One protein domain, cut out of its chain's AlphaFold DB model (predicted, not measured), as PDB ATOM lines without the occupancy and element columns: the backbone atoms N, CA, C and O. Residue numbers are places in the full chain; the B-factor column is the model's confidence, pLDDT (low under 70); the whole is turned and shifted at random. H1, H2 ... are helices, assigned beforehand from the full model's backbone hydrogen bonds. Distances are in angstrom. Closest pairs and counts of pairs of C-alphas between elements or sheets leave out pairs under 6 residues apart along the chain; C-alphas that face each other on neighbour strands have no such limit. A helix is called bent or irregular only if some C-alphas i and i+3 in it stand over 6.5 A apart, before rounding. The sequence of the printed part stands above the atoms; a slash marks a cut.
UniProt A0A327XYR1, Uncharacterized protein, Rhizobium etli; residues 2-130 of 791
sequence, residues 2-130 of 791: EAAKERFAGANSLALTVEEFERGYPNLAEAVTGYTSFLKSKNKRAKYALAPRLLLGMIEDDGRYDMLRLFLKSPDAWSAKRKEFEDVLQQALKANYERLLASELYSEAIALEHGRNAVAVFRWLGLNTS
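AT A GLANCE: This is residues 2 to 130 of the 791 residues of an uncharacterized protein of Rhizobium etli (UniProt A0A327XYR1). Two helical hairpins, H4 with H5 and H7 with H8, cross each other: H5 runs through the core about perpendicular to both H7 and H8. H6 joins the two hairpins, short helices H2 and H3 lie on the side of H5 away from H8, and H1 lies at one extreme, touching no helix. The printed part has 129 residues, with eight named helices, H1 to H8 in order, and no named strand; the class is all helix. It is compact, with a radius of gyration of the C-alphas of 14.0 A and spans of 46 by 33 by 24 A.

IN THESE COORDINATES: H1 is residues 2 to 9, beginning at C-alpha 2 at (18.919, 49.859, 84.443). H2 is residues 11 to 14 and H3 residues 18 to 24. H4, residues 26 to 37, is 16.5 A long. H5, residues 42 to 61, is 29.2 A long, from C-alpha 42 at (11.991, 34.114, 91.572); it is neither bent nor irregular, but only just: C-alphas 49 and 52 are 6.4 A apart. H6, residues 63 to 73, is irregular, with C-alphas 64 and 67 8.1 A apart. H7, residues 75 to 102, is 29.8 A long and irregular, with C-alphas 80 and 83 8.0 A apart and a kink of 104 degrees near residue 82. H8, residues 108 to 129, is 31.4 A long and ends at C-alpha 129 at (16.911, 22.939, 111.797).

HOW THE PARTS SIT: H5 is the hub, touching five helices, and the helix packing is mostly crossed. H5 touches H8 about perpendicular, at 89 degrees, the closest C-alphas being those of Ala 51 and Ala 118, 4.9 A apart. It touches H7 at 84 degrees, with the C-alphas of Leu 55 and Asn 96 5.7 A apart. H7 and H8 form a hairpin, at a shallow tilt of 7 degrees, opposite ways; their closest C-alphas, of Tyr 97 and Gly 115, are 5.4 A apart. H4 and H5 form the other hairpin, at a shallow tilt of 27 degrees, with the C-alphas of Thr 36 and Arg 45 closest at 5.2 A. H6 touches H5 at a steep tilt of 52 degrees, closest at the C-alphas of Ile 59 and Tyr 65, 5.6 A. H2 touches H5, with the C-alphas of Leu 14 and Gly 57 5.8 A apart. H3 is close but not clearly touching H5, at 6.8 A between the C-alphas of Phe 21 and Arg 53. H1 and H2 meet only through their link. Every O i to N i+4 pair is within hydrogen-bond range in H3, H4 and H8; H1 has 2 of 4, H5 14 of 16, H6 5 of 7 and H7 16 of 24, and H2 is too short for such a pair.

THE WHOLE: The C-alphas farthest apart are those of Glu 2 and Ala 80, 46.8 A. The printed part has no cut, and its seven links are tight. The mean pLDDT of the printed part is 84.8, and residues 2 to 12 are under 70.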
ATOM      1  N   GLU A   2      17.629  49.388  83.897       31.34
ATOM      2  CA  GLU A   2      18.919  49.859  84.443       31.34
ATOM      3  C   GLU A   2      18.955  49.932  85.982       31.34
ATOM      4  O   GLU A   2      19.882  49.405  86.585       31.34
ATOM      5  N   ALA A   3      17.870  50.363  86.640       40.34
ATOM      6  CA  ALA A   3      17.748  50.327  88.109       40.34
ATOM      7  C   ALA A   3      17.772  48.904  88.727       40.34
ATOM      8  O   ALA A   3      17.930  48.740  89.937       40.34
ATOM      9  N   ALA A   4      17.580  47.850  87.922       44.34
ATOM     10  CA  ALA A   4      17.745  46.462  88.363       44.34
ATOM     11  C   ALA A   4      19.191  45.964  88.190       44.34
ATOM     12  O   ALA A   4      19.598  45.067  88.923       44.34
ATOM     13  N   LYS A   5      19.964  46.560  87.267       44.22
ATOM     14  CA  LYS A   5      21.402  46.305  87.107       44.22
ATOM     15  C   LYS A   5      22.210  46.956  88.236       44.22
ATOM     16  O   LYS A   5      23.082  46.297  88.788       44.22
ATOM     17  N   GLU A   6      21.849  48.165  88.672       45.50
ATOM     18  CA  GLU A   6      22.479  48.821  89.837       45.50
ATOM     19  C   GLU A   6      22.256  48.057  91.154       45.50
ATOM     20  O   GLU A   6      23.167  47.941  91.966       45.50
ATOM     21  N   ARG A   7      21.078  47.442  91.350       53.19
ATOM     22  CA  ARG A   7      20.731  46.688  92.577       53.19
ATOM     23  C   ARG A   7      21.535  45.401  92.811       53.19
ATOM     24  O   ARG A   7      21.477  44.873  93.916       53.19
ATOM     25  N   PHE A   8      22.223  44.874  91.798       56.97
ATOM     26  CA  PHE A   8      22.943  43.593  91.876       56.97
ATOM     27  C   PHE A   8      24.422  43.677  91.463       56.97
ATOM     28  O   PHE A   8      25.151  42.713  91.679       56.97
ATOM     29  N   ALA A   9      24.897  44.800  90.910       54.03
ATOM     30  CA  ALA A   9      26.285  44.930  90.458       54.03
ATOM     31  C   ALA A   9      27.299  44.926  91.621       54.03
ATOM     32  O   ALA A   9      28.312  44.238  91.539       54.03
ATOM     33  N   GLY A  10      26.991  45.598  92.738       57.44
ATOM     34  CA  GLY A  10      27.828  45.592  93.951       57.44
ATOM     35  C   GLY A  10      27.714  44.325  94.813       57.44
ATOM     36  O   GLY A  10      28.401  44.187  95.820       57.44
ATOM     37  N   ALA A  11      26.829  43.391  94.451       60.28
ATOM     38  CA  ALA A  11      26.585  42.176  95.227       60.28
ATOM     39  C   ALA A  11      27.631  41.094  94.980       60.28
ATOM     40  O   ALA A  11      27.945  40.339  95.893       60.28
ATOM     41  N   ASN A  12      28.192  41.042  93.774       61.19
ATOM     42  CA  ASN A  12      29.188  40.037  93.411       61.19
ATOM     43  C   ASN A  12      30.600  40.368  93.918       61.19
ATOM     44  O   ASN A  12      31.427  39.471  93.956       61.19
ATOM     45  N   SER A  13      30.881  41.621  94.302       71.62
ATOM     46  CA  SER A  13      32.182  42.020  94.863       71.62
ATOM     47  C   SER A  13      32.280  41.840  96.380       71.62
ATOM     48  O   SER A  13      33.382  41.722  96.902       71.62
ATOM     49  N   LEU A  14      31.147  41.846  97.093       83.00
ATOM     50  CA  LEU A  14      31.097  41.748  98.558       83.00
ATOM     51  C   LEU A  14      30.549  40.411  99.070       83.00
ATOM     52  O   LEU A  14      30.736  40.084 100.239       83.00
ATOM     53  N   ALA A  15      29.821  39.662  98.240       88.31
ATOM     54  CA  ALA A  15      29.339  38.333  98.592       88.31
ATOM     55  C   ALA A  15      30.333  37.268  98.135       88.31
ATOM     56  O   ALA A  15      30.921  37.397  97.064       88.31
ATOM     57  N   LEU A  16      30.397  36.153  98.864       90.06
ATOM     58  CA  LEU A  16      31.006  34.937  98.322       90.06
ATOM     59  C   LEU A  16      30.328  34.551  97.007       90.06
ATOM     60  O   LEU A  16      29.100  34.678  96.876       90.06
ATOM     61  N   THR A  17      31.092  34.051  96.039       89.31
ATOM     62  CA  THR A  17      30.521  33.472  94.815       89.31
ATOM     63  C   THR A  17      29.632  32.267  95.155       89.31
ATOM     64  O   THR A  17      29.670  31.735  96.266       89.31
ATOM     65  N   VAL A  18      28.759  31.853  94.229       88.25
ATOM     66  CA  VAL A  18      27.887  30.679  94.459       88.25
ATOM     67  C   VAL A  18      28.738  29.433  94.705       88.25
ATOM     68  O   VAL A  18      28.491  28.704  95.657       88.25
ATOM     69  N   GLU A  19      29.789  29.258  93.907       89.00
ATOM     70  CA  GLU A  19      30.711  28.126  93.984       89.00
ATOM     71  C   GLU A  19      31.490  28.105  95.307       89.00
ATOM     72  O   GLU A  19      31.615  27.059  95.941       89.00
ATOM     73  N   GLU A  20      31.973  29.260  95.780       90.69
ATOM     74  CA  GLU A  20      32.631  29.367  97.089       90.69
ATOM     75  C   GLU A  20      31.669  29.102  98.244       90.69
ATOM     76  O   GLU A  20      32.058  28.477  99.230       90.69
ATOM     77  N   PHE A  21      30.419  29.548  98.125       92.94
ATOM     78  CA  PHE A  21      29.400  29.311  99.137       92.94
ATOM     79  C   PHE A  21      29.026  27.826  99.226       92.94
ATOM     80  O   PHE A  21      29.034  27.264 100.317       92.94
ATOM     81  N   GLU A  22      28.763  27.172  98.097       91.56
ATOM     82  CA  GLU A  22      28.389  25.753  98.056       91.56
ATOM     83  C   GLU A  22      29.548  24.836  98.465       91.56
ATOM     84  O   GLU A  22      29.341  23.868  99.194       91.56
ATOM     85  N   ARG A  23      30.784  25.165  98.065       92.00
ATOM     86  CA  ARG A  23      31.976  24.385  98.428       92.00
ATOM     87  C   ARG A  23      32.430  24.634  99.867       92.00
ATOM     88  O   ARG A  23      32.869  23.705 100.537       92.00
ATOM     89  N   GLY A  24      32.394  25.886 100.320       88.44
ATOM     90  CA  GLY A  24      32.890  26.289 101.637       88.44
ATOM     91  C   GLY A  24      31.889  26.057 102.767       88.44
ATOM     92  O   GLY A  24      32.306  25.849 103.902       88.44
ATOM     93  N   TYR A  25      30.589  26.082 102.462       94.44
ATOM     94  CA  TYR A  25      29.499  26.020 103.435       94.44
ATOM     95  C   TYR A  25      28.362  25.087 102.970       94.44
ATOM     96  O   TYR A  25      27.208  25.524 102.896       94.44
ATOM     97  N   PRO A  26      28.639  23.805 102.671       91.38
ATOM     98  CA  PRO A  26      27.684  22.909 102.011       91.38
ATOM     99  C   PRO A  26      26.362  22.762 102.783       91.38
ATOM    100  O   PRO A  26      25.289  22.957 102.212       91.38
ATOM    101  N   ASN A  27      26.425  22.544 104.101       90.06
ATOM    102  CA  ASN A  27      25.231  22.391 104.946       90.06
ATOM    103  C   ASN A  27      24.380  23.672 104.991       90.06
ATOM    104  O   ASN A  27      23.149  23.626 104.992       90.06
ATOM    105  N   LEU A  28      25.029  24.841 105.013       92.12
ATOM    106  CA  LEU A  28      24.331  26.125 105.018       92.12
ATOM    107  C   LEU A  28      23.728  26.434 103.647       92.12
ATOM    108  O   LEU A  28      22.612  26.943 103.583       92.12
ATOM    109  N   ALA A  29      24.421  26.102 102.558       92.19
ATOM    110  CA  ALA A  29      23.904  26.254 101.203       92.19
ATOM    111  C   ALA A  29      22.655  25.390 100.972       92.19
ATOM    112  O   ALA A  29      21.648  25.888 100.454       92.19
ATOM    113  N   GLU A  30      22.668  24.140 101.439       92.44
ATOM    114  CA  GLU A  30      21.503  23.255 101.403       92.44
ATOM    115  C   GLU A  30      20.337  23.831 102.220       92.44
ATOM    116  O   GLU A  30      19.219  23.967 101.714       92.44
ATOM    117  N   ALA A  31      20.592  24.270 103.454       91.25
ATOM    118  CA  ALA A  31      19.549  24.794 104.329       91.25
ATOM    119  C   ALA A  31      18.943  26.121 103.817       91.25
ATOM    120  O   ALA A  31      17.729  26.339 103.904       91.25
ATOM    121  N   VAL A  32      19.759  27.001 103.223       92.12
ATOM    122  CA  VAL A  32      19.300  28.232 102.550       92.12
ATOM    123  C   VAL A  32      18.486  27.902 101.295       92.12
ATOM    124  O   VAL A  32      17.470  28.554 101.023       92.12
ATOM    125  N   THR A  33      18.869  26.869 100.545       91.62
ATOM    126  CA  THR A  33      18.090  26.375  99.399       91.62
ATOM    127  C   THR A  33      16.732  25.840  99.855       91.62
ATOM    128  O   THR A  33      15.698  26.213  99.291       91.62
ATOM    129  N   GLY A  34      16.707  25.087 100.959       88.69
ATOM    130  CA  GLY A  34      15.486  24.662 101.639       88.69
ATOM    131  C   GLY A  34      14.576  25.844 101.981       88.69
ATOM    132  O   GLY A  34      13.418  25.865 101.566       88.69
ATOM    133  N   TYR A  35      15.104  26.885 102.634       88.94
ATOM    134  CA  TYR A  35      14.341  28.096 102.959       88.94
ATOM    135  C   TYR A  35      13.790  28.818 101.719       88.94
ATOM    136  O   TYR A  35      12.622  29.215 101.668       88.94
ATOM    137  N   THR A  36      14.625  29.010 100.698       89.50
ATOM    138  CA  THR A  36      14.232  29.772  99.506       89.50
ATOM    139  C   THR A  36      13.229  29.020  98.629       89.50
ATOM    140  O   THR A  36      12.430  29.669  97.947       89.50
ATOM    141  N   SER A  37      13.174  27.685  98.694       86.88
ATOM    142  CA  SER A  37      12.185  26.870  97.971       86.88
ATOM    143  C   SER A  37      10.728  27.246  98.307       86.88
ATOM    144  O   SER A  37       9.879  27.293  97.410       86.88
ATOM    145  N   PHE A  38      10.457  27.656  99.557       81.88
ATOM    146  CA  PHE A  38       9.137  28.101 100.028       81.88
ATOM    147  C   PHE A  38       8.688  29.449  99.442       81.88
ATOM    148  O   PHE A  38       7.509  29.809  99.497       81.88
ATOM    149  N   LEU A  39       9.609  30.231  98.872       86.12
ATOM    150  CA  LEU A  39       9.291  31.537  98.304       86.12
ATOM    151  C   LEU A  39       8.746  31.368  96.884       86.12
ATOM    152  O   LEU A  39       9.439  30.871  96.005       86.12
ATOM    153  N   LYS A  40       7.523  31.836  96.610       80.56
ATOM    154  CA  LYS A  40       6.902  31.709  95.272       80.56
ATOM    155  C   LYS A  40       7.552  32.585  94.186       80.56
ATOM    156  O   LYS A  40       7.475  32.267  93.007       80.56
ATOM    157  N   SER A  41       8.188  33.699  94.557       87.25
ATOM    158  CA  SER A  41       8.750  34.672  93.603       87.25
ATOM    159  C   SER A  41      10.229  34.408  93.316       87.25
ATOM    160  O   SER A  41      11.043  34.431  94.238       87.25
ATOM    161  N   LYS A  42      10.595  34.275  92.031       81.44
ATOM    162  CA  LYS A  42      11.991  34.114  91.572       81.44
ATOM    163  C   LYS A  42      12.910  35.249  92.046       81.44
ATOM    164  O   LYS A  42      14.030  34.995  92.469       81.44
ATOM    165  N   ASN A  43      12.416  36.489  92.051       79.81
ATOM    166  CA  ASN A  43      13.165  37.651  92.542       79.81
ATOM    167  C   ASN A  43      13.407  37.559  94.060       79.81
ATOM    168  O   ASN A  43      14.524  37.761  94.528       79.81
ATOM    169  N   LYS A  44      12.388  37.162  94.837       82.69
ATOM    170  CA  LYS A  44      12.566  36.929  96.278       82.69
ATOM    171  C   LYS A  44      13.574  35.804  96.529       82.69
ATOM    172  O   LYS A  44      14.493  36.015  97.305       82.69
ATOM    173  N   ARG A  45      13.473  34.666  95.829       86.94
ATOM    174  CA  ARG A  45      14.452  33.566  95.945       86.94
ATOM    175  C   ARG A  45      15.889  34.060  95.785       86.94
ATOM    176  O   ARG A  45      16.704  33.822  96.667       86.94
ATOM    177  N   ALA A  46      16.162  34.828  94.729       85.50
ATOM    178  CA  ALA A  46      17.489  35.391  94.482       85.50
ATOM    179  C   ALA A  46      17.964  36.319  95.617       85.50
ATOM    180  O   ALA A  46      19.095  36.198  96.077       85.50
ATOM    181  N   LYS A  47      17.096  37.205  96.126       87.44
ATOM    182  CA  LYS A  47      17.430  38.119  97.235       87.44
ATOM    183  C   LYS A  47      17.756  37.392  98.540       87.44
ATOM    184  O   LYS A  47      18.706  37.763  99.226       87.44
ATOM    185  N   TYR A  48      16.965  36.379  98.886       90.75
ATOM    186  CA  TYR A  48      17.144  35.612 100.119       90.75
ATOM    187  C   TYR A  48      18.291  34.595 100.026       90.75
ATOM    188  O   TYR A  48      18.879  34.285 101.052       90.75
ATOM    189  N   ALA A  49      18.664  34.139  98.825       89.94
ATOM    190  CA  ALA A  49      19.886  33.360  98.605       89.94
ATOM    191  C   ALA A  49      21.156  34.233  98.648       89.94
ATOM    192  O   ALA A  49      22.205  33.797  99.114       89.94
ATOM    193  N   LEU A  50      21.067  35.484  98.187       90.44
ATOM    194  CA  LEU A  50      22.188  36.427  98.188       90.44
ATOM    195  C   LEU A  50      22.530  36.950  99.593       90.44
ATOM    196  O   LEU A  50      23.699  37.152  99.907       90.44
ATOM    197  N   ALA A  51      21.532  37.179 100.449       91.62
ATOM    198  CA  ALA A  51      21.746  37.820 101.749       91.62
ATOM    199  C   ALA A  51      22.696  37.048 102.703       91.62
ATOM    200  O   ALA A  51      23.558  37.694 103.301       91.62
ATOM    201  N   PRO A  52      22.628  35.705 102.824       93.31
ATOM    202  CA  PRO A  52      23.621  34.928 103.572       93.31
ATOM    203  C   PRO A  52      25.024  35.005 102.970       93.31
ATOM    204  O   PRO A  52      25.995  35.091 103.712       93.31
ATOM    205  N   ARG A  53      25.147  35.038 101.639       93.88
ATOM    206  CA  ARG A  53      26.448  35.131 100.956       93.88
ATOM    207  C   ARG A  53      27.145  36.470 101.202       93.88
ATOM    208  O   ARG A  53      28.360  36.491 101.349       93.88
ATOM    209  N   LEU A  54      26.381  37.564 101.293       92.31
ATOM    210  CA  LEU A  54      26.896  38.880 101.702       92.31
ATOM    211  C   LEU A  54      27.413  38.857 103.148       92.31
ATOM    212  O   LEU A  54      28.503  39.346 103.421       92.31
ATOM    213  N   LEU A  55      26.657  38.237 104.065       94.31
ATOM    214  CA  LEU A  55      27.099  38.066 105.451       94.31
ATOM    215  C   LEU A  55      28.389  37.240 105.535       94.31
ATOM    216  O   LEU A  55      29.298  37.609 106.269       94.31
ATOM    217  N   LEU A  56      28.468  36.138 104.789       93.69
ATOM    218  CA  LEU A  56      29.643  35.270 104.787       93.69
ATOM    219  C   LEU A  56      30.867  35.936 104.166       93.69
ATOM    220  O   LEU A  56      31.957  35.732 104.678       93.69
ATOM    221  N   GLY A  57      30.690  36.775 103.142       91.06
ATOM    222  CA  GLY A  57      31.780  37.605 102.630       91.06
ATOM    223  C   GLY A  57      32.369  38.493 103.730       91.06
ATOM    224  O   GLY A  57      33.577  38.599 103.862       91.06
ATOM    225  N   MET A  58      31.531  39.070 104.601       93.25
ATOM    226  CA  MET A  58      31.999  39.818 105.781       93.25
ATOM    227  C   MET A  58      32.684  38.939 106.820       93.25
ATOM    228  O   MET A  58      33.745  39.308 107.304       93.25
ATOM    229  N   ILE A  59      32.127  37.772 107.115       93.50
ATOM    230  CA  ILE A  59      32.716  36.840 108.083       93.50
ATOM    231  C   ILE A  59      34.070  36.283 107.603       93.50
ATOM    232  O   ILE A  59      34.937  36.023 108.430       93.50
ATOM    233  N   GLU A  60      34.259  36.078 106.298       91.25
ATOM    234  CA  GLU A  60      35.537  35.627 105.728       91.25
ATOM    235  C   GLU A  60      36.601  36.735 105.726       91.25
ATOM    236  O   GLU A  60      37.776  36.439 105.940       91.25
ATOM    237  N   ASP A  61      36.190  37.995 105.549       86.38
ATOM    238  CA  ASP A  61      37.091  39.155 105.513       86.38
ATOM    239  C   ASP A  61      37.473  39.683 106.915       86.38
ATOM    240  O   ASP A  61      38.479  40.378 107.062       86.38
ATOM    241  N   ASP A  62      36.683  39.383 107.954       87.38
ATOM    242  CA  ASP A  62      36.836  39.938 109.305       87.38
ATOM    243  C   ASP A  62      37.145  38.851 110.350       87.38
ATOM    244  O   ASP A  62      36.260  38.136 110.835       87.38
ATOM    245  N   GLY A  63      38.417  38.781 110.759       82.25
ATOM    246  CA  GLY A  63      38.930  37.788 111.715       82.25
ATOM    247  C   GLY A  63      38.271  37.816 113.102       82.25
ATOM    248  O   GLY A  63      38.382  36.850 113.856       82.25
ATOM    249  N   ARG A  64      37.506  38.865 113.449       90.12
ATOM    250  CA  ARG A  64      36.692  38.882 114.682       90.12
ATOM    251  C   ARG A  64      35.646  37.766 114.711       90.12
ATOM    252  O   ARG A  64      35.188  37.390 115.789       90.12
ATOM    253  N   TYR A  65      35.273  37.231 113.548       93.19
ATOM    254  CA  TYR A  65      34.244  36.205 113.401       93.19
ATOM    255  C   TYR A  65      34.803  34.812 113.080       93.19
ATOM    256  O   TYR A  65      34.035  33.936 112.688       93.19
ATOM    257  N   ASP A  66      36.096  34.548 113.302       90.00
ATOM    258  CA  ASP A  66      36.747  33.270 112.968       90.00
ATOM    259  C   ASP A  66      36.065  32.035 113.573       90.00
ATOM    260  O   ASP A  66      35.867  31.021 112.899       90.00
ATOM    261  N   MET A  67      35.638  32.120 114.832       88.44
ATOM    262  CA  MET A  67      34.926  31.019 115.486       88.44
ATOM    263  C   MET A  67      33.536  30.799 114.877       88.44
ATOM    264  O   MET A  67      33.123  29.658 114.674       88.44
ATOM    265  N   LEU A  68      32.829  31.881 114.531       91.06
ATOM    266  CA  LEU A  68      31.543  31.805 113.833       91.06
ATOM    267  C   LEU A  68      31.727  31.256 112.409       91.06
ATOM    268  O   LEU A  68      30.906  30.471 111.943       91.06
ATOM    269  N   ARG A  69      32.824  31.612 111.736       92.62
ATOM    270  CA  ARG A  69      33.206  31.077 110.429       92.62
ATOM    271  C   ARG A  69      33.383  29.562 110.480       92.62
ATOM    272  O   ARG A  69      32.761  28.864 109.684       92.62
ATOM    273  N   LEU A  70      34.194  29.059 111.414       89.62
ATOM    274  CA  LEU A  70      34.427  27.621 111.597       89.62
ATOM    275  C   LEU A  70      33.129  26.872 111.920       89.62
ATOM    276  O   LEU A  70      32.864  25.824 111.332       89.62
ATOM    277  N   PHE A  71      32.295  27.449 112.788       92.31
ATOM    278  CA  PHE A  71      30.966  26.927 113.091       92.31
ATOM    279  C   PHE A  71      30.094  26.818 111.833       92.31
ATOM    280  O   PHE A  71      29.535  25.762 111.562       92.31
ATOM    281  N   LEU A  72      29.992  27.882 111.031       91.44
ATOM    282  CA  LEU A  72      29.128  27.894 109.847       91.44
ATOM    283  C   LEU A  72      29.614  26.941 108.742       91.44
ATOM    284  O   LEU A  72      28.771  26.439 107.995       91.44
ATOM    285  N   LYS A  73      30.926  26.669 108.642       91.44
ATOM    286  CA  LYS A  73      31.496  25.687 107.696       91.44
ATOM    287  C   LYS A  73      31.127  24.245 108.055       91.44
ATOM    288  O   LYS A  73      30.807  23.465 107.163       91.44
ATOM    289  N   SER A  74      31.116  23.919 109.350       87.75
ATOM    290  CA  SER A  74      30.858  22.562 109.853       87.75
ATOM    291  C   SER A  74      29.906  22.571 111.059       87.75
ATOM    292  O   SER A  74      30.317  22.230 112.173       87.75
ATOM    293  N   PRO A  75      28.629  22.948 110.875       85.44
ATOM    294  CA  PRO A  75      27.745  23.268 111.994       85.44
ATOM    295  C   PRO A  75      27.308  22.037 112.805       85.44
ATOM    296  O   PRO A  75      27.056  22.153 114.004       85.44
ATOM    297  N   ASP A  76      27.298  20.842 112.208       81.69
ATOM    298  CA  ASP A  76      26.885  19.606 112.891       81.69
ATOM    299  C   ASP A  76      27.824  19.238 114.046       81.69
ATOM    300  O   ASP A  76      27.361  18.854 115.124       81.69
ATOM    301  N   ALA A  77      29.132  19.459 113.864       78.50
ATOM    302  CA  ALA A  77      30.160  19.198 114.874       78.50
ATOM    303  C   ALA A  77      30.062  20.131 116.100       78.50
ATOM    304  O   ALA A  77      30.690  19.876 117.126       78.50
ATOM    305  N   TRP A  78      29.259  21.196 116.010       78.62
ATOM    306  CA  TRP A  78      29.137  22.247 117.023       78.62
ATOM    307  C   TRP A  78      27.682  22.515 117.432       78.62
ATOM    308  O   TRP A  78      27.413  23.424 118.219       78.62
ATOM    309  N   SER A  79      26.735  21.715 116.940       75.62
ATOM    310  CA  SER A  79      25.290  21.891 117.140       75.62
ATOM    311  C   SER A  79      24.875  21.950 118.621       75.62
ATOM    312  O   SER A  79      23.982  22.717 118.987       75.62
ATOM    313  N   ALA A  80      25.576  21.223 119.499       75.56
ATOM    314  CA  ALA A  80      25.381  21.259 120.953       75.56
ATOM    315  C   ALA A  80      25.766  22.609 121.597       75.56
ATOM    316  O   ALA A  80      25.233  22.966 122.645       75.56
ATOM    317  N   LYS A  81      26.651  23.379 120.951       83.50
ATOM    318  CA  LYS A  81      27.150  24.689 121.400       83.50
ATOM    319  C   LYS A  81      26.529  25.864 120.645       83.50
ATOM    320  O   LYS A  81      26.977  26.994 120.794       83.50
ATOM    321  N   ARG A  82      25.464  25.645 119.864       82.62
ATOM    322  CA  ARG A  82      24.842  26.691 119.025       82.62
ATOM    323  C   ARG A  82      24.466  27.976 119.780       82.62
ATOM    324  O   ARG A  82      24.512  29.049 119.194       82.62
ATOM    325  N   LYS A  83      24.133  27.887 121.075       85.50
ATOM    326  CA  LYS A  83      23.818  29.056 121.918       85.50
ATOM    327  C   LYS A  83      25.023  29.975 122.149       85.50
ATOM    328  O   LYS A  83      24.840  31.179 122.260       85.50
ATOM    329  N   GLU A  84      26.244  29.438 122.158       87.69
ATOM    330  CA  GLU A  84      27.480  30.221 122.333       87.69
ATOM    331  C   GLU A  84      27.734  31.170 121.144       87.69
ATOM    332  O   GLU A  84      28.439  32.167 121.279       87.69
ATOM    333  N   PHE A  85      27.120  30.899 119.986       89.38
ATOM    334  CA  PHE A  85      27.270  31.691 118.762       89.38
ATOM    335  C   PHE A  85      26.128  32.686 118.521       89.38
ATOM    336  O   PHE A  85      26.156  33.399 117.518       89.38
ATOM    337  N   GLU A  86      25.126  32.757 119.405       88.62
ATOM    338  CA  GLU A  86      23.960  33.630 119.225       88.62
ATOM    339  C   GLU A  86      24.358  35.112 119.197       88.62
ATOM    340  O   GLU A  86      24.089  35.810 118.214       88.62
ATOM    341  N   ASP A  87      25.073  35.578 120.221       85.88
ATOM    342  CA  ASP A  87      25.521  36.971 120.314       85.88
ATOM    343  C   ASP A  87      26.519  37.324 119.206       85.88
ATOM    344  O   ASP A  87      26.452  38.406 118.616       85.88
ATOM    345  N   VAL A  88      27.405  36.386 118.863       90.31
ATOM    346  CA  VAL A  88      28.413  36.563 117.807       90.31
ATOM    347  C   VAL A  88      27.742  36.701 116.437       90.31
ATOM    348  O   VAL A  88      28.097  37.589 115.660       90.31
ATOM    349  N   LEU A  89      26.715  35.894 116.151       92.94
ATOM    350  CA  LEU A  89      25.923  35.996 114.923       92.94
ATOM    351  C   LEU A  89      25.119  37.304 114.870       92.94
ATOM    352  O   LEU A  89      25.037  37.934 113.813       92.94
ATOM    353  N   GLN A  90      24.554  37.754 115.995       92.62
ATOM    354  CA  GLN A  90      23.869  39.048 116.069       92.62
ATOM    355  C   GLN A  90      24.815  40.221 115.783       92.62
ATOM    356  O   GLN A  90      24.439  41.153 115.067       92.62
ATOM    357  N   GLN A  91      26.038  40.178 116.318       90.12
ATOM    358  CA  GLN A  91      27.073  41.174 116.042       90.12
ATOM    359  C   GLN A  91      27.502  41.137 114.573       90.12
ATOM    360  O   GLN A  91      27.547  42.189 113.940       90.12
ATOM    361  N   ALA A  92      27.714  39.947 114.004       91.75
ATOM    362  CA  ALA A  92      28.054  39.784 112.590       91.75
ATOM    363  C   ALA A  92      26.961  40.345 111.664       91.75
ATOM    364  O   ALA A  92      27.247  41.038 110.692       91.75
ATOM    365  N   LEU A  93      25.682  40.122 111.977       93.12
ATOM    366  CA  LEU A  93      24.564  40.663 111.195       93.12
ATOM    367  C   LEU A  93      24.506  42.200 111.217       93.12
ATOM    368  O   LEU A  93      24.155  42.807 110.201       93.12
ATOM    369  N   LYS A  94      24.864  42.831 112.343       92.00
ATOM    370  CA  LYS A  94      24.973  44.296 112.455       92.00
ATOM    371  C   LYS A  94      26.192  44.829 111.699       92.00
ATOM    372  O   LYS A  94      26.030  45.727 110.879       92.00
ATOM    373  N   ALA A  95      27.359  44.216 111.890       90.88
ATOM    374  CA  ALA A  95      28.588  44.583 111.190       90.88
ATOM    375  C   ALA A  95      28.449  44.439 109.667       90.88
ATOM    376  O   ALA A  95      28.924  45.281 108.914       90.88
ATOM    377  N   ASN A  96      27.719  43.425 109.193       93.00
ATOM    378  CA  ASN A  96      27.413  43.275 107.774       93.00
ATOM    379  C   ASN A  96      26.540  44.425 107.246       93.00
ATOM    380  O   ASN A  96      26.807  44.950 106.172       93.00
ATOM    381  N   TYR A  97      25.517  44.855 107.993       92.12
ATOM    382  CA  TYR A  97      24.723  46.027 107.608       92.12
ATOM    383  C   TYR A  97      25.585  47.299 107.531       92.12
ATOM    384  O   TYR A  97      25.480  48.046 106.559       92.12
ATOM    385  N   GLU A  98      26.465  47.513 108.511       90.06
ATOM    386  CA  GLU A  98      27.397  48.647 108.537       90.06
ATOM    387  C   GLU A  98      28.394  48.594 107.373       90.06
ATOM    388  O   GLU A  98      28.586  49.604 106.699       90.06
ATOM    389  N   ARG A  99      28.943  47.413 107.056       90.62
ATOM    390  CA  ARG A  99      29.812  47.192 105.889       90.62
ATOM    391  C   ARG A  99      29.092  47.521 104.584       90.62
ATOM    392  O   ARG A  99      29.651  48.203 103.730       90.62
ATOM    393  N   LEU A 100      27.858  47.043 104.413       88.50
ATOM    394  CA  LEU A 100      27.071  47.313 103.206       88.50
ATOM    395  C   LEU A 100      26.792  48.811 103.047       88.50
ATOM    396  O   LEU A 100      26.865  49.320 101.931       88.50
ATOM    397  N   LEU A 101      26.521  49.517 104.146       86.75
ATOM    398  CA  LEU A 101      26.319  50.965 104.136       86.75
ATOM    399  C   LEU A 101      27.617  51.725 103.813       86.75
ATOM    400  O   LEU A 101      27.597  52.636 102.994       86.75
ATOM    401  N   ALA A 102      28.739  51.320 104.416       85.50
ATOM    402  CA  ALA A 102      30.053  51.932 104.215       85.50
ATOM    403  C   ALA A 102      30.655  51.653 102.829       85.50
ATOM    404  O   ALA A 102      31.559  52.360 102.401       85.50
ATOM    405  N   SER A 103      30.162  50.634 102.119       82.38
ATOM    406  CA  SER A 103      30.653  50.294 100.780       82.38
ATOM    407  C   SER A 103      30.287  51.311  99.698       82.38
ATOM    408  O   SER A 103      30.813  51.209  98.597       82.38
ATOM    409  N   GLU A 104      29.341  52.220  99.965       78.12
ATOM    410  CA  GLU A 104      28.741  53.159  98.996       78.12
ATOM    411  C   GLU A 104      28.061  52.498  97.775       78.12
ATOM    412  O   GLU A 104      27.394  53.167  96.988       78.12
ATOM    413  N   LEU A 105      28.121  51.167  97.652       76.94
ATOM    414  CA  LEU A 105      27.477  50.383  96.594       76.94
ATOM    415  C   LEU A 105      25.957  50.271  96.781       76.94
ATOM    416  O   LEU A 105      25.235  49.920  95.847       76.94
ATOM    417  N   TYR A 106      25.458  50.546  97.990       79.62
ATOM    418  CA  TYR A 106      24.049  50.434  98.344       79.62
ATOM    419  C   TYR A 106      23.539  51.696  99.032       79.62
ATOM    420  O   TYR A 106      24.137  52.194  99.980       79.62
ATOM    421  N   SER A 107      22.346  52.147  98.634       80.94
ATOM    422  CA  SER A 107      21.586  53.095  99.458       80.94
ATOM    423  C   SER A 107      21.230  52.475 100.816       80.94
ATOM    424  O   SER A 107      21.049  51.258 100.921       80.94
ATOM    425  N   GLU A 108      21.026  53.311 101.838       82.00
ATOM    426  CA  GLU A 108      20.649  52.866 103.190       82.00
ATOM    427  C   GLU A 108      19.437  51.913 103.179       82.00
ATOM    428  O   GLU A 108      19.413  50.899 103.879       82.00
ATOM    429  N   ALA A 109      18.439  52.197 102.336       78.38
ATOM    430  CA  ALA A 109      17.247  51.365 102.201       78.38
ATOM    431  C   ALA A 109      17.567  49.951 101.684       78.38
ATOM    432  O   ALA A 109      16.972  48.980 102.154       78.38
ATOM    433  N   ILE A 110      18.511  49.834 100.747       81.06
ATOM    434  CA  ILE A 110      18.901  48.559 100.137       81.06
ATOM    435  C   ILE A 110      19.821  47.770 101.078       81.06
ATOM    436  O   ILE A 110      19.592  46.579 101.285       81.06
ATOM    437  N   ALA A 111      20.788  48.427 101.729       85.81
ATOM    438  CA  ALA A 111      21.620  47.801 102.760       85.81
ATOM    439  C   ALA A 111      20.754  47.225 103.899       85.81
ATOM    440  O   ALA A 111      20.938  46.082 104.330       85.81
ATOM    441  N   LEU A 112      19.733  47.979 104.329       87.38
ATOM    442  CA  LEU A 112      18.784  47.536 105.350       87.38
ATOM    443  C   LEU A 112      17.919  46.361 104.874       87.38
ATOM    444  O   LEU A 112      17.612  45.467 105.666       87.38
ATOM    445  N   GLU A 113      17.511  46.346 103.602       87.12
ATOM    446  CA  GLU A 113      16.776  45.226 103.006       87.12
ATOM    447  C   GLU A 113      17.615  43.939 103.037       87.12
ATOM    448  O   GLU A 113      17.132  42.912 103.518       87.12
ATOM    449  N   HIS A 114      18.880  43.990 102.605       88.50
ATOM    450  CA  HIS A 114      19.780  42.832 102.636       88.50
ATOM    451  C   HIS A 114      20.047  42.333 104.058       88.50
ATOM    452  O   HIS A 114      19.926  41.133 104.310       88.50
ATOM    453  N   GLY A 115      20.310  43.238 105.006       89.69
ATOM    454  CA  GLY A 115      20.483  42.869 106.412       89.69
ATOM    455  C   GLY A 115      19.235  42.198 107.001       89.69
ATOM    456  O   GLY A 115      19.332  41.161 107.656       89.69
ATOM    457  N   ARG A 116      18.032  42.720 106.714       91.06
ATOM    458  CA  ARG A 116      16.765  42.101 107.155       91.06
ATOM    459  C   ARG A 116      16.525  40.736 106.523       91.06
ATOM    460  O   ARG A 116      16.006  39.846 107.195       91.06
ATOM    461  N   ASN A 117      16.894  40.566 105.257       92.25
ATOM    462  CA  ASN A 117      16.781  39.283 104.574       92.25
ATOM    463  C   ASN A 117      17.724  38.244 105.198       92.25
ATOM    464  O   ASN A 117      17.284  37.126 105.445       92.25
ATOM    465  N   ALA A 118      18.962  38.618 105.540       92.06
ATOM    466  CA  ALA A 118      19.894  37.736 106.250       92.06
ATOM    467  C   ALA A 118      19.348  37.330 107.631       92.06
ATOM    468  O   ALA A 118      19.293  36.142 107.944       92.06
ATOM    469  N   VAL A 119      18.839  38.291 108.417       92.69
ATOM    470  CA  VAL A 119      18.182  38.019 109.710       92.69
ATOM    471  C   VAL A 119      17.016  37.039 109.547       92.69
ATOM    472  O   VAL A 119      16.873  36.113 110.340       92.69
ATOM    473  N   ALA A 120      16.181  37.219 108.522       90.81
ATOM    474  CA  ALA A 120      15.040  36.344 108.274       90.81
ATOM    475  C   ALA A 120      15.459  34.904 107.937       90.81
ATOM    476  O   ALA A 120      14.833  33.970 108.437       90.81
ATOM    477  N   VAL A 121      16.520  34.729 107.138       93.00
ATOM    478  CA  VAL A 121      17.076  33.410 106.798       93.00
ATOM    479  C   VAL A 121      17.618  32.727 108.049       93.00
ATOM    480  O   VAL A 121      17.141  31.654 108.402       93.00
ATOM    481  N   PHE A 122      18.551  33.357 108.770       93.12
ATOM    482  CA  PHE A 122      19.176  32.742 109.948       93.12
ATOM    483  C   PHE A 122      18.187  32.492 111.087       93.12
ATOM    484  O   PHE A 122      18.280  31.478 111.771       93.12
ATOM    485  N   ARG A 123      17.174  33.350 111.243       92.06
ATOM    486  CA  ARG A 123      16.087  33.103 112.194       92.06
ATOM    487  C   ARG A 123      15.257  31.885 111.808       92.06
ATOM    488  O   ARG A 123      14.891  31.100 112.677       92.06
ATOM    489  N   TRP A 124      14.917  31.739 110.527       92.12
ATOM    490  CA  TRP A 124      14.198  30.556 110.066       92.12
ATOM    491  C   TRP A 124      15.040  29.295 110.273       92.12
ATOM    492  O   TRP A 124      14.517  28.306 110.776       92.12
ATOM    493  N   LEU A 125      16.334  29.357 109.964       91.31
ATOM    494  CA  LEU A 125      17.267  28.255 110.168       91.31
ATOM    495  C   LEU A 125      17.333  27.828 111.640       91.31
ATOM    496  O   LEU A 125      17.086  26.662 111.932       91.31
ATOM    497  N   GLY A 126      17.551  28.763 112.571       88.50
ATOM    498  CA  GLY A 126      17.588  28.453 114.005       88.50
ATOM    499  C   GLY A 126      16.295  27.816 114.525       88.50
ATOM    500  O   GLY A 126      16.342  26.858 115.289       88.50
ATOM    501  N   LEU A 127      15.135  28.279 114.042       85.94
ATOM    502  CA  LEU A 127      13.829  27.749 114.454       85.94
ATOM    503  C   LEU A 127      13.487  26.375 113.858       85.94
ATOM    504  O   LEU A 127      12.683  25.659 114.450       85.94
ATOM    505  N   ASN A 128      14.019  26.026 112.682       84.44
ATOM    506  CA  ASN A 128      13.561  24.847 111.934       84.44
ATOM    507  C   ASN A 128      14.586  23.717 111.847       84.44
ATOM    508  O   ASN A 128      14.176  22.576 111.661       84.44
ATOM    509  N   THR A 129      15.889  23.985 111.976       81.06
ATOM    510  CA  THR A 129      16.911  22.939 111.797       81.06
ATOM    511  C   THR A 129      17.574  22.495 113.096       81.06
ATOM    512  O   THR A 129      18.259  21.483 113.090       81.06
ATOM    513  N   SER A 130      17.393  23.208 114.219       80.50
ATOM    514  CA  SER A 130      18.097  22.962 115.501       80.50
ATOM    515  C   SER A 130      19.636  22.950 115.418       80.50
ATOM    516  O   SER A 130      20.308  22.667 116.411       80.50
TER     517      SER A 130